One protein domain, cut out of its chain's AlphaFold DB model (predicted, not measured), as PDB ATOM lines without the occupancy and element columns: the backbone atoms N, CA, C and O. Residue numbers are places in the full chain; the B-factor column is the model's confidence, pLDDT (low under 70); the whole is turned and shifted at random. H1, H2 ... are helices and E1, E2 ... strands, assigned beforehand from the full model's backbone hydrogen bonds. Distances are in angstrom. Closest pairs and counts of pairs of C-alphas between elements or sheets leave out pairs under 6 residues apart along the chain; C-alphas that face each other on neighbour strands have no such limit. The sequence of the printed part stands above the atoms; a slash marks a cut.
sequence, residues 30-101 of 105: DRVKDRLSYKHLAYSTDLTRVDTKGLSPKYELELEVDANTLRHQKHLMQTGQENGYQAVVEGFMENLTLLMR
ATOM      1  N   ASP A  30     -49.115 -19.771  45.954       83.94
ATOM      2  CA  ASP A  30     -49.262 -20.643  44.794       83.94
ATOM      3  C   ASP A  30     -48.614 -20.015  43.559       83.94
ATOM      4  O   ASP A  30     -48.822 -18.837  43.231       83.94
ATOM      5  N   ARG A  31     -47.817 -20.835  42.874       89.25
ATOM      6  CA  ARG A  31     -47.115 -20.480  41.644       89.25
ATOM      7  C   ARG A  31     -47.702 -21.285  40.498       89.25
ATOM      8  O   ARG A  31     -47.665 -22.512  40.528       89.25
ATOM      9  N   VAL A  32     -48.176 -20.598  39.468       93.69
ATOM     10  CA  VAL A  32     -48.602 -21.214  38.208       93.69
ATOM     11  C   VAL A  32     -47.499 -20.989  37.184       93.69
ATOM     12  O   VAL A  32     -47.020 -19.868  37.024       93.69
ATOM     13  N   LYS A  33     -47.057 -22.062  36.528       95.06
ATOM     14  CA  LYS A  33     -46.001 -22.011  35.515       95.06
ATOM     15  C   LYS A  33     -46.588 -22.329  34.146       95.06
ATOM     16  O   LYS A  33     -47.224 -23.365  33.982       95.06
ATOM     17  N   ASP A  34     -46.339 -21.455  33.185       97.06
ATOM     18  CA  ASP A  34     -46.647 -21.643  31.770       97.06
ATOM     19  C   ASP A  34     -45.315 -21.761  31.024       97.06
ATOM     20  O   ASP A  34     -44.519 -20.819  31.038       97.06
ATOM     21  N   ARG A  35     -45.021 -22.945  30.479       97.44
ATOM     22  CA  ARG A  35     -43.696 -23.305  29.959       97.44
ATOM     23  C   ARG A  35     -43.771 -23.677  28.485       97.44
ATOM     24  O   ARG A  35     -44.502 -24.585  28.098       97.44
ATOM     25  N   LEU A  36     -42.926 -23.023  27.696       97.56
ATOM     26  CA  LEU A  36     -42.631 -23.381  26.319       97.56
ATOM     27  C   LEU A  36     -41.234 -24.005  26.253       97.56
ATOM     28  O   LEU A  36     -40.237 -23.316  26.462       97.56
ATOM     29  N   SER A  37     -41.185 -25.298  25.946       97.00
ATOM     30  CA  SER A  37     -39.953 -26.086  25.903       97.00
ATOM     31  C   SER A  37     -39.546 -26.425  24.475       97.00
ATOM     32  O   SER A  37     -40.353 -26.919  23.686       97.00
ATOM     33  N   TYR A  38     -38.267 -26.231  24.167       97.56
ATOM     34  CA  TYR A  38     -37.634 -26.671  22.929       97.56
ATOM     35  C   TYR A  38     -36.492 -27.627  23.240       97.56
ATOM     36  O   TYR A  38     -35.714 -27.404  24.164       97.56
ATOM     37  N   LYS A  39     -36.354 -28.674  22.426       96.56
ATOM     38  CA  LYS A  39     -35.235 -29.611  22.509       96.56
ATOM     39  C   LYS A  39     -34.515 -29.668  21.174       96.56
ATOM     40  O   LYS A  39     -35.141 -29.898  20.141       96.56
ATOM     41  N   HIS A  40     -33.201 -29.483  21.200       96.00
ATOM     42  CA  HIS A  40     -32.352 -29.582  20.023       96.00
ATOM     43  C   HIS A  40     -31.019 -30.227  20.403       96.00
ATOM     44  O   HIS A  40     -30.277 -29.703  21.235       96.00
ATOM     45  N   LEU A  41     -30.706 -31.366  19.780       95.75
ATOM     46  CA  LEU A  41     -29.536 -32.183  20.117       95.75
ATOM     47  C   LEU A  41     -29.507 -32.526  21.623       95.75
ATOM     48  O   LEU A  41     -30.485 -33.054  22.154       95.75
ATOM     49  N   ALA A  42     -28.393 -32.234  22.296       95.88
ATOM     50  CA  ALA A  42     -28.186 -32.467  23.722       95.88
ATOM     51  C   ALA A  42     -28.659 -31.297  24.605       95.88
ATOM     52  O   ALA A  42     -28.335 -31.282  25.790       95.88
ATOM     53  N   TYR A  43     -29.381 -30.320  24.050       97.75
ATOM     54  CA  TYR A  43     -29.765 -29.102  24.759       97.75
ATOM     55  C   TYR A  43     -31.285 -28.955  24.843       97.75
ATOM     56  O   TYR A  43     -32.010 -29.280  23.893       97.75
ATOM     57  N   SER A  44     -31.757 -28.429  25.967       97.62
ATOM     58  CA  SER A  44     -33.139 -27.993  26.168       97.62
ATOM     59  C   SER A  44     -33.169 -26.509  26.504       97.62
ATOM     60  O   SER A  44     -32.341 -26.023  27.271       97.62
ATOM     61  N   THR A  45     -34.124 -25.795  25.919       97.00
ATOM     62  CA  THR A  45     -34.379 -24.385  26.209       97.00
ATOM     63  C   THR A  45     -35.817 -24.239  26.669       97.00
ATOM     64  O   THR A  45     -36.734 -24.561  25.910       97.00
ATOM     65  N   ASP A  46     -36.007 -23.702  27.867       97.06
ATOM     66  CA  ASP A  46     -37.320 -23.483  28.461       97.06
ATOM     67  C   ASP A  46     -37.563 -21.985  28.646       97.06
ATOM     68  O   ASP A  46     -36.808 -21.292  29.327       97.06
ATOM     69  N   LEU A  47     -38.650 -21.481  28.062       97.38
ATOM     70  CA  LEU A  47     -39.178 -20.153  28.355       97.38
ATOM     71  C   LEU A  47     -40.396 -20.318  29.261       97.38
ATOM     72  O   LEU A  47     -41.418 -20.861  28.841       97.38
ATOM     73  N   THR A  48     -40.285 -19.863  30.505       97.31
ATOM     74  CA  THR A  48     -41.320 -20.054  31.524       97.31
ATOM     75  C   THR A  48     -41.856 -18.709  32.007       97.31
ATOM     76  O   THR A  48     -41.100 -17.873  32.503       97.31
ATOM     77  N   ARG A  49     -43.175 -18.498  31.918       97.19
ATOM     78  CA  ARG A  49     -43.872 -17.464  32.697       97.19
ATOM     79  C   ARG A  49     -44.281 -18.065  34.034       97.19
ATOM     80  O   ARG A  49     -44.929 -19.108  34.083       97.19
ATOM     81  N   VAL A  50     -43.915 -17.397  35.120       95.88
ATOM     82  CA  VAL A  50     -44.295 -17.766  36.482       95.88
ATOM     83  C   VAL A  50     -45.236 -16.706  37.029       95.88
ATOM     84  O   VAL A  50     -44.827 -15.580  37.322       95.88
ATOM     85  N   ASP A  51     -46.489 -17.095  37.209       96.00
ATOM     86  CA  ASP A  51     -47.526 -16.282  37.821       96.00
ATOM     87  C   ASP A  51     -47.609 -16.616  39.314       96.00
ATOM     88  O   ASP A  51     -47.675 -17.778  39.713       96.00
ATOM     89  N   THR A  52     -47.556 -15.596  40.167       93.31
ATOM     90  CA  THR A  52     -47.699 -15.734  41.624       93.31
ATOM     91  C   THR A  52     -48.765 -14.759  42.091       93.31
ATOM     92  O   THR A  52     -48.731 -13.583  41.727       93.31
ATOM     93  N   LYS A  53     -49.732 -15.230  42.883       88.94
ATOM     94  CA  LYS A  53     -50.871 -14.404  43.301       88.94
ATOM     95  C   LYS A  53     -50.399 -13.125  44.006       88.94
ATOM     96  O   LYS A  53     -49.681 -13.190  44.999       88.94
ATOM     97  N   GLY A  54     -50.835 -11.970  43.504       86.56
ATOM     98  CA  GLY A  54     -50.500 -10.658  44.072       86.56
ATOM     99  C   GLY A  54     -49.135 -10.091  43.663       86.56
ATOM    100  O   GLY A  54     -48.774  -9.022  44.146       86.56
ATOM    101  N   LEU A  55     -48.395 -10.760  42.773       90.19
ATOM    102  CA  LEU A  55     -47.120 -10.284  42.229       90.19
ATOM    103  C   LEU A  55     -47.196 -10.157  40.705       90.19
ATOM    104  O   LEU A  55     -48.003 -10.818  40.053       90.19
ATOM    105  N   SER A  56     -46.339  -9.315  40.123       92.94
ATOM    106  CA  SER A  56     -46.194  -9.264  38.668       92.94
ATOM    107  C   SER A  56     -45.587 -10.574  38.143       92.94
ATOM    108  O   SER A  56     -44.707 -11.131  38.813       92.94
ATOM    109  N   PRO A  57     -45.985 -11.038  36.944       93.88
ATOM    110  CA  PRO A  57     -45.417 -12.238  36.341       93.88
ATOM    111  C   PRO A  57     -43.897 -12.139  36.211       93.88
ATOM    112  O   PRO A  57     -43.358 -11.082  35.868       93.88
ATOM    113  N   LYS A  58     -43.207 -13.250  36.470       94.69
ATOM    114  CA  LYS A  58     -41.769 -13.395  36.215       94.69
ATOM    115  C   LYS A  58     -41.564 -14.192  34.935       94.69
ATOM    116  O   LYS A  58     -42.300 -15.141  34.684       94.69
ATOM    117  N   TYR A  59     -40.562 -13.812  34.154       95.50
ATOM    118  CA  TYR A  59     -40.187 -14.508  32.928       95.50
ATOM    119  C   TYR A  59     -38.793 -15.095  33.108       95.50
ATOM    120  O   TYR A  59     -37.844 -14.372  33.410       95.50
ATOM    121  N   GLU A  60     -38.700 -16.407  32.962       94.69
ATOM    122  CA  GLU A  60     -37.491 -17.199  33.148       94.69
ATOM    123  C   GLU A  60     -37.109 -17.805  31.791       94.69
ATOM    124  O   GLU A  60     -37.966 -18.345  31.090       94.69
ATOM    125  N   LEU A  61     -35.835 -17.689  31.413       95.62
ATOM    126  CA  LEU A  61     -35.248 -18.384  30.269       95.62
ATOM    127  C   LEU A  61     -34.163 -19.317  30.805       95.62
ATOM    128  O   LEU A  61     -33.187 -18.852  31.394       95.62
ATOM    129  N   GLU A  62     -34.340 -20.615  30.598       95.62
ATOM    130  CA  GLU A  62     -33.429 -21.659  31.056       95.62
ATOM    131  C   GLU A  62     -32.811 -22.345  29.831       95.62
ATOM    132  O   GLU A  62     -33.511 -22.664  28.871       95.62
ATOM    133  N   LEU A  63     -31.491 -22.542  29.850       96.25
ATOM    134  CA  LEU A  63     -30.767 -23.365  28.883       96.25
ATOM    135  C   LEU A  63     -30.088 -24.492  29.654       96.25
ATOM    136  O   LEU A  63     -29.304 -24.245  30.573       96.25
ATOM    137  N   GLU A  64     -30.361 -25.720  29.249       96.19
ATOM    138  CA  GLU A  64     -29.903 -26.927  29.916       96.19
ATOM    139  C   GLU A  64     -29.177 -27.852  28.936       96.19
ATOM    140  O   GLU A  64     -29.409 -27.837  27.727       96.19
ATOM    141  N   VAL A  65     -28.274 -28.664  29.482       96.19
ATOM    142  CA  VAL A  65     -27.556 -29.716  28.762       96.19
ATOM    143  C   VAL A  65     -27.934 -31.065  29.355       96.19
ATOM    144  O   VAL A  65     -28.001 -31.218  30.576       96.19
ATOM    145  N   ASP A  66     -28.154 -32.054  28.495       95.38
ATOM    146  CA  ASP A  66     -28.462 -33.419  28.898       95.38
ATOM    147  C   ASP A  66     -27.347 -33.973  29.800       95.38
ATOM    148  O   ASP A  66     -26.212 -34.232  29.379       95.38
ATOM    149  N   ALA A  67     -27.677 -34.140  31.082       92.44
ATOM    150  CA  ALA A  67     -26.703 -34.489  32.105       92.44
ATOM    151  C   ALA A  67     -26.086 -35.878  31.879       92.44
ATOM    152  O   ALA A  67     -24.933 -36.105  32.248       92.44
ATOM    153  N   ASN A  68     -26.823 -36.811  31.273       94.38
ATOM    154  CA  ASN A  68     -26.321 -38.155  30.989       94.38
ATOM    155  C   ASN A  68     -25.290 -38.123  29.863       94.38
ATOM    156  O   ASN A  68     -24.214 -38.701  30.000       94.38
ATOM    157  N   THR A  69     -25.577 -37.370  28.804       95.62
ATOM    158  CA  THR A  69     -24.665 -37.117  27.687       95.62
ATOM    159  C   THR A  69     -23.390 -36.457  28.193       95.62
ATOM    160  O   THR A  69     -22.296 -36.964  27.942       95.62
ATOM    161  N   LEU A  70     -23.507 -35.386  28.983       95.94
ATOM    162  CA  LEU A  70     -22.346 -34.686  29.530       95.94
ATOM    163  C   LEU A  70     -21.491 -35.596  30.428       95.94
ATOM    164  O   LEU A  70     -20.267 -35.627  30.286       95.94
ATOM    165  N   ARG A  71     -22.115 -36.366  31.333       96.06
ATOM    166  CA  ARG A  71     -21.405 -37.316  32.210       96.06
ATOM    167  C   ARG A  71     -20.714 -38.418  31.414       96.06
ATOM    168  O   ARG A  71     -19.570 -38.744  31.722       96.06
ATOM    169  N   HIS A  72     -21.380 -38.968  30.402       97.38
ATOM    170  CA  HIS A  72     -20.812 -40.010  29.556       97.38
ATOM    171  C   HIS A  72     -19.589 -39.496  28.788       97.38
ATOM    172  O   HIS A  72     -18.517 -40.084  28.891       97.38
ATOM    173  N   GLN A  73     -19.703 -38.347  28.114       97.75
ATOM    174  CA  GLN A  73     -18.584 -37.759  27.371       97.75
ATOM    175  C   GLN A  73     -17.419 -37.368  28.289       97.75
ATOM    176  O   GLN A  73     -16.257 -37.588  27.949       97.75
ATOM    177  N   LYS A  74     -17.717 -36.865  29.494       97.19
ATOM    178  CA  LYS A  74     -16.702 -36.601  30.521       97.19
ATOM    179  C   LYS A  74     -15.964 -37.876  30.925       97.19
ATOM    180  O   LYS A  74     -14.748 -37.842  31.090       97.19
ATOM    181  N   HIS A  75     -16.680 -38.984  31.106       97.94
ATOM    182  CA  HIS A  75     -16.066 -40.257  31.468       97.94
ATOM    183  C   HIS A  75     -15.120 -40.756  30.369       97.94
ATOM    184  O   HIS A  75     -13.965 -41.052  30.665       97.94
ATOM    185  N   LEU A  76     -15.568 -40.751  29.107       98.19
ATOM    186  CA  LEU A  76     -14.732 -41.122  27.959       98.19
ATOM    187  C   LEU A  76     -13.445 -40.280  27.915       98.19
ATOM    188  O   LEU A  76     -12.348 -40.838  27.840       98.19
ATOM    189  N   MET A  77     -13.567 -38.957  28.096       97.56
ATOM    190  CA  MET A  77     -12.432 -38.028  28.198       97.56
ATOM    191  C   MET A  77     -11.458 -38.415  29.319       97.56
ATOM    192  O   MET A  77     -10.249 -38.453  29.105       97.56
ATOM    193  N   GLN A  78     -11.967 -38.728  30.512       97.38
ATOM    194  CA  GLN A  78     -11.140 -39.113  31.663       97.38
ATOM    195  C   GLN A  78     -10.408 -40.444  31.453       97.38
ATOM    196  O   GLN A  78      -9.320 -40.630  31.992       97.38
ATOM    197  N   THR A  79     -10.984 -41.356  30.670       97.94
ATOM    198  CA  THR A  79     -10.376 -42.654  30.331       97.94
ATOM    199  C   THR A  79      -9.452 -42.612  29.108       97.94
ATOM    200  O   THR A  79      -8.912 -43.646  28.725       97.94
ATOM    201  N   GLY A  80      -9.255 -41.441  28.489       96.81
ATOM    202  CA  GLY A  80      -8.424 -41.290  27.290       96.81
ATOM    203  C   GLY A  80      -9.037 -41.891  26.021       96.81
ATOM    204  O   GLY A  80      -8.315 -42.167  25.066       96.81
ATOM    205  N   GLN A  81     -10.353 -42.115  26.010       97.69
ATOM    206  CA  GLN A  81     -11.095 -42.587  24.842       97.69
ATOM    207  C   GLN A  81     -11.532 -41.410  23.957       97.69
ATOM    208  O   GLN A  81     -11.586 -40.254  24.400       97.69
ATOM    209  N   GLU A  82     -11.863 -41.706  22.698       97.44
ATOM    210  CA  GLU A  82     -12.498 -40.736  21.803       97.44
ATOM    211  C   GLU A  82     -13.789 -40.214  22.446       97.44
ATOM    212  O   GLU A  82     -14.612 -40.985  22.943       97.44
ATOM    213  N   ASN A  83     -13.932 -38.891  22.503       98.12
ATOM    214  CA  ASN A  83     -15.018 -38.236  23.218       98.12
ATOM    215  C   ASN A  83     -15.388 -36.904  22.557       98.12
ATOM    216  O   ASN A  83     -14.565 -36.257  21.916       98.12
ATOM    217  N   GLY A  84     -16.628 -36.477  22.775       97.19
ATOM    218  CA  GLY A  84     -17.173 -35.192  22.347       97.19
ATOM    219  C   GLY A  84     -17.380 -34.204  23.495       97.19
ATOM    220  O   GLY A  84     -18.221 -33.319  23.366       97.19
ATOM    221  N   TYR A  85     -16.684 -34.348  24.632       97.94
ATOM    222  CA  TYR A  85     -16.932 -33.511  25.817       97.94
ATOM    223  C   TYR A  85     -16.777 -32.019  25.504       97.94
ATOM    224  O   TYR A  85     -17.656 -31.224  25.833       97.94
ATOM    225  N   GLN A  86     -15.694 -31.655  24.810       97.38
ATOM    226  CA  GLN A  86     -15.450 -30.275  24.396       97.38
ATOM    227  C   GLN A  86     -16.557 -29.756  23.471       97.38
ATOM    228  O   GLN A  86     -17.104 -28.696  23.747       97.38
ATOM    229  N   ALA A  87     -16.956 -30.528  22.457       97.56
ATOM    230  CA  ALA A  87     -18.004 -30.128  21.514       97.56
ATOM    231  C   ALA A  87     -19.366 -29.896  22.200       97.56
ATOM    232  O   ALA A  87     -20.089 -28.965  21.850       97.56
ATOM    233  N   VAL A  88     -19.713 -30.714  23.202       97.62
ATOM    234  CA  VAL A  88     -20.940 -30.530  23.998       97.62
ATOM    235  C   VAL A  88     -20.875 -29.242  24.828       97.62
ATOM    236  O   VAL A  88     -21.854 -28.502  24.905       97.62
ATOM    237  N   VAL A  89     -19.731 -28.953  25.455       97.38
ATOM    238  CA  VAL A  89     -19.555 -27.724  26.246       97.38
ATOM    239  C   VAL A  89     -19.543 -26.486  25.346       97.38
ATOM    240  O   VAL A  89     -20.195 -25.496  25.665       97.38
ATOM    241  N   GLU A  90     -18.844 -26.542  24.214       97.94
ATOM    242  CA  GLU A  90     -18.794 -25.455  23.233       97.94
ATOM    243  C   GLU A  90     -20.183 -25.149  22.678       97.94
ATOM    244  O   GLU A  90     -20.627 -24.007  22.774       97.94
ATOM    245  N   GLY A  91     -20.927 -26.157  22.213       97.38
ATOM    246  CA  GLY A  91     -22.281 -25.943  21.702       97.38
ATOM    247  C   GLY A  91     -23.242 -25.382  22.760       97.38
ATOM    248  O   GLY A  91     -24.093 -24.551  22.441       97.38
ATOM    249  N   PHE A  92     -23.082 -25.751  24.036       97.38
ATOM    250  CA  PHE A  92     -23.829 -25.125  25.132       97.38
ATOM    251  C   PHE A  92     -23.499 -23.628  25.269       97.38
ATOM    252  O   PHE A  92     -24.407 -22.796  25.343       97.38
ATOM    253  N   MET A  93     -22.213 -23.266  25.257       97.44
ATOM    254  CA  MET A  93     -21.758 -21.872  25.359       97.44
ATOM    255  C   MET A  93     -22.145 -21.030  24.134       97.44
ATOM    256  O   MET A  93     -22.468 -19.847  24.271       97.44
ATOM    257  N   GLU A  94     -22.149 -21.625  22.943       97.19
ATOM    258  CA  GLU A  94     -22.605 -20.988  21.707       97.19
ATOM    259  C   GLU A  94     -24.105 -20.693  21.751       97.19
ATOM    260  O   GLU A  94     -24.508 -19.560  21.479       97.19
ATOM    261  N   ASN A  95     -24.923 -21.668  22.163       96.31
ATOM    262  CA  ASN A  95     -26.362 -21.478  22.349       96.31
ATOM    263  C   ASN A  95     -26.651 -20.400  23.397       96.31
ATOM    264  O   ASN A  95     -27.476 -19.518  23.157       96.31
ATOM    265  N   LEU A  96     -25.930 -20.409  24.524       95.25
ATOM    266  CA  LEU A  96     -26.031 -19.363  25.541       95.25
ATOM    267  C   LEU A  96     -25.716 -17.988  24.943       95.25
ATOM    268  O   LEU A  96     -26.479 -17.038  25.110       95.25
ATOM    269  N   THR A  97     -24.612 -17.884  24.206       95.31
ATOM    270  CA  THR A  97     -24.198 -16.632  23.567       95.31
ATOM    271  C   THR A  97     -25.240 -16.155  22.560       95.31
ATOM    272  O   THR A  97     -25.529 -14.962  22.506       95.31
ATOM    273  N   LEU A  98     -25.819 -17.063  21.772       94.62
ATOM    274  CA  LEU A  98     -26.876 -16.757  20.814       94.62
ATOM    275  C   LEU A  98     -28.129 -16.212  21.511       94.62
ATOM    276  O   LEU A  98     -28.640 -15.179  21.086       94.62
ATOM    277  N   LEU A  99     -28.589 -16.868  22.579       92.81
ATOM    278  CA  LEU A  99     -29.779 -16.472  23.341       92.81
ATOM    279  C   LEU A  99     -29.597 -15.137  24.077       92.81
ATOM    280  O   LEU A  99     -30.552 -14.383  24.235       92.81
ATOM    281  N   MET A 100     -28.371 -14.821  24.499       91.88
ATOM    282  CA  MET A 100     -28.044 -13.572  25.195       91.88
ATOM    283  C   MET A 100     -27.868 -12.371  24.257       91.88
ATOM    284  O   MET A 100     -27.761 -11.234  24.727       91.88
ATOM    285  N   ARG A 101     -27.815 -12.579  22.934       89.19
ATOM    286  CA  ARG A 101     -27.730 -11.466  21.981       89.19
ATOM    287  C   ARG A 101     -29.019 -10.657  22.041       89.19
ATOM    288  O   ARG A 101     -30.090 -11.153  21.705       89.19
TER     289      ARG A 101
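Overview. This is residues 30 to 101 of the 105 residues of the protein "mRNA-capping enzyme subunit beta" of Zymoseptoria tritici (strain CBS 115943 / IPO323) (UniProt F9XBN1). A long, twisted sheet of three antiparallel strands, E1, E2 and E3, runs on at one end into two helices that make an open V. H1 reaches onward past the end of the sheet, and H2 folds back over one face of it, along E3. The printed part has 72 residues, with three named strands and then two named helices, in the order E1 E2 E3 H1 H2; the class is mixed, helices and strands. It is loose, with a radius of gyration of the C-alphas of 16.2 A, and spans 55 by 27 by 16 A, only just a rod.

Arrangement. E1, residues 31 to 40, and E2, residues 43 to 52, form an antiparallel hairpin at 166 degrees, with N 36 and O 47 within hydrogen-bond range at 2.9 A. E2 and E3, residues 58 to 65, form another at 158 degrees, with N 48 and O 60 at 2.8 A. The three strands are a meander, each the antiparallel neighbour of the one before, with E1 and E3 at the edges. H1, residues 67 to 78, is not on the sheet and is apart from E1 and E2. H2, residues 85 to 100, touches H1 with residues 85 to 88 alone; the closest C-alphas, of Gln 73 and Tyr 85, are 4.8 A apart. The two form a helical hairpin, opposite ways at a steep tilt of 43 degrees. H2 is on one face of the sheet, in two layers, helix over sheet, at a height over the sheet of 9.2 A. It runs along the strands, over E3, at 12 degrees to it on the local plane; the closest C-alphas are those of Val 65 and Phe 92, 6.9 A apart. In H1 and H2 every O i to N i+4 pair is within hydrogen-bond range.

Along the chain. E1 begins at C-alpha 31, (-47.115, -20.480, 41.644), and is 27.7 A long; E2 is 28.0 A and E3 22.9 A. H1 is 16.2 A long. H2, 22.8 A, ends at C-alpha 100, (-28.044, -13.572, 25.195).

Size, cuts and confidence. The C-alphas farthest apart, of Gly 54 and Gly 80, are 54.7 A apart. The printed part has no cut and no long link. Its mean pLDDT is 95.6, and no printed residue is under 70.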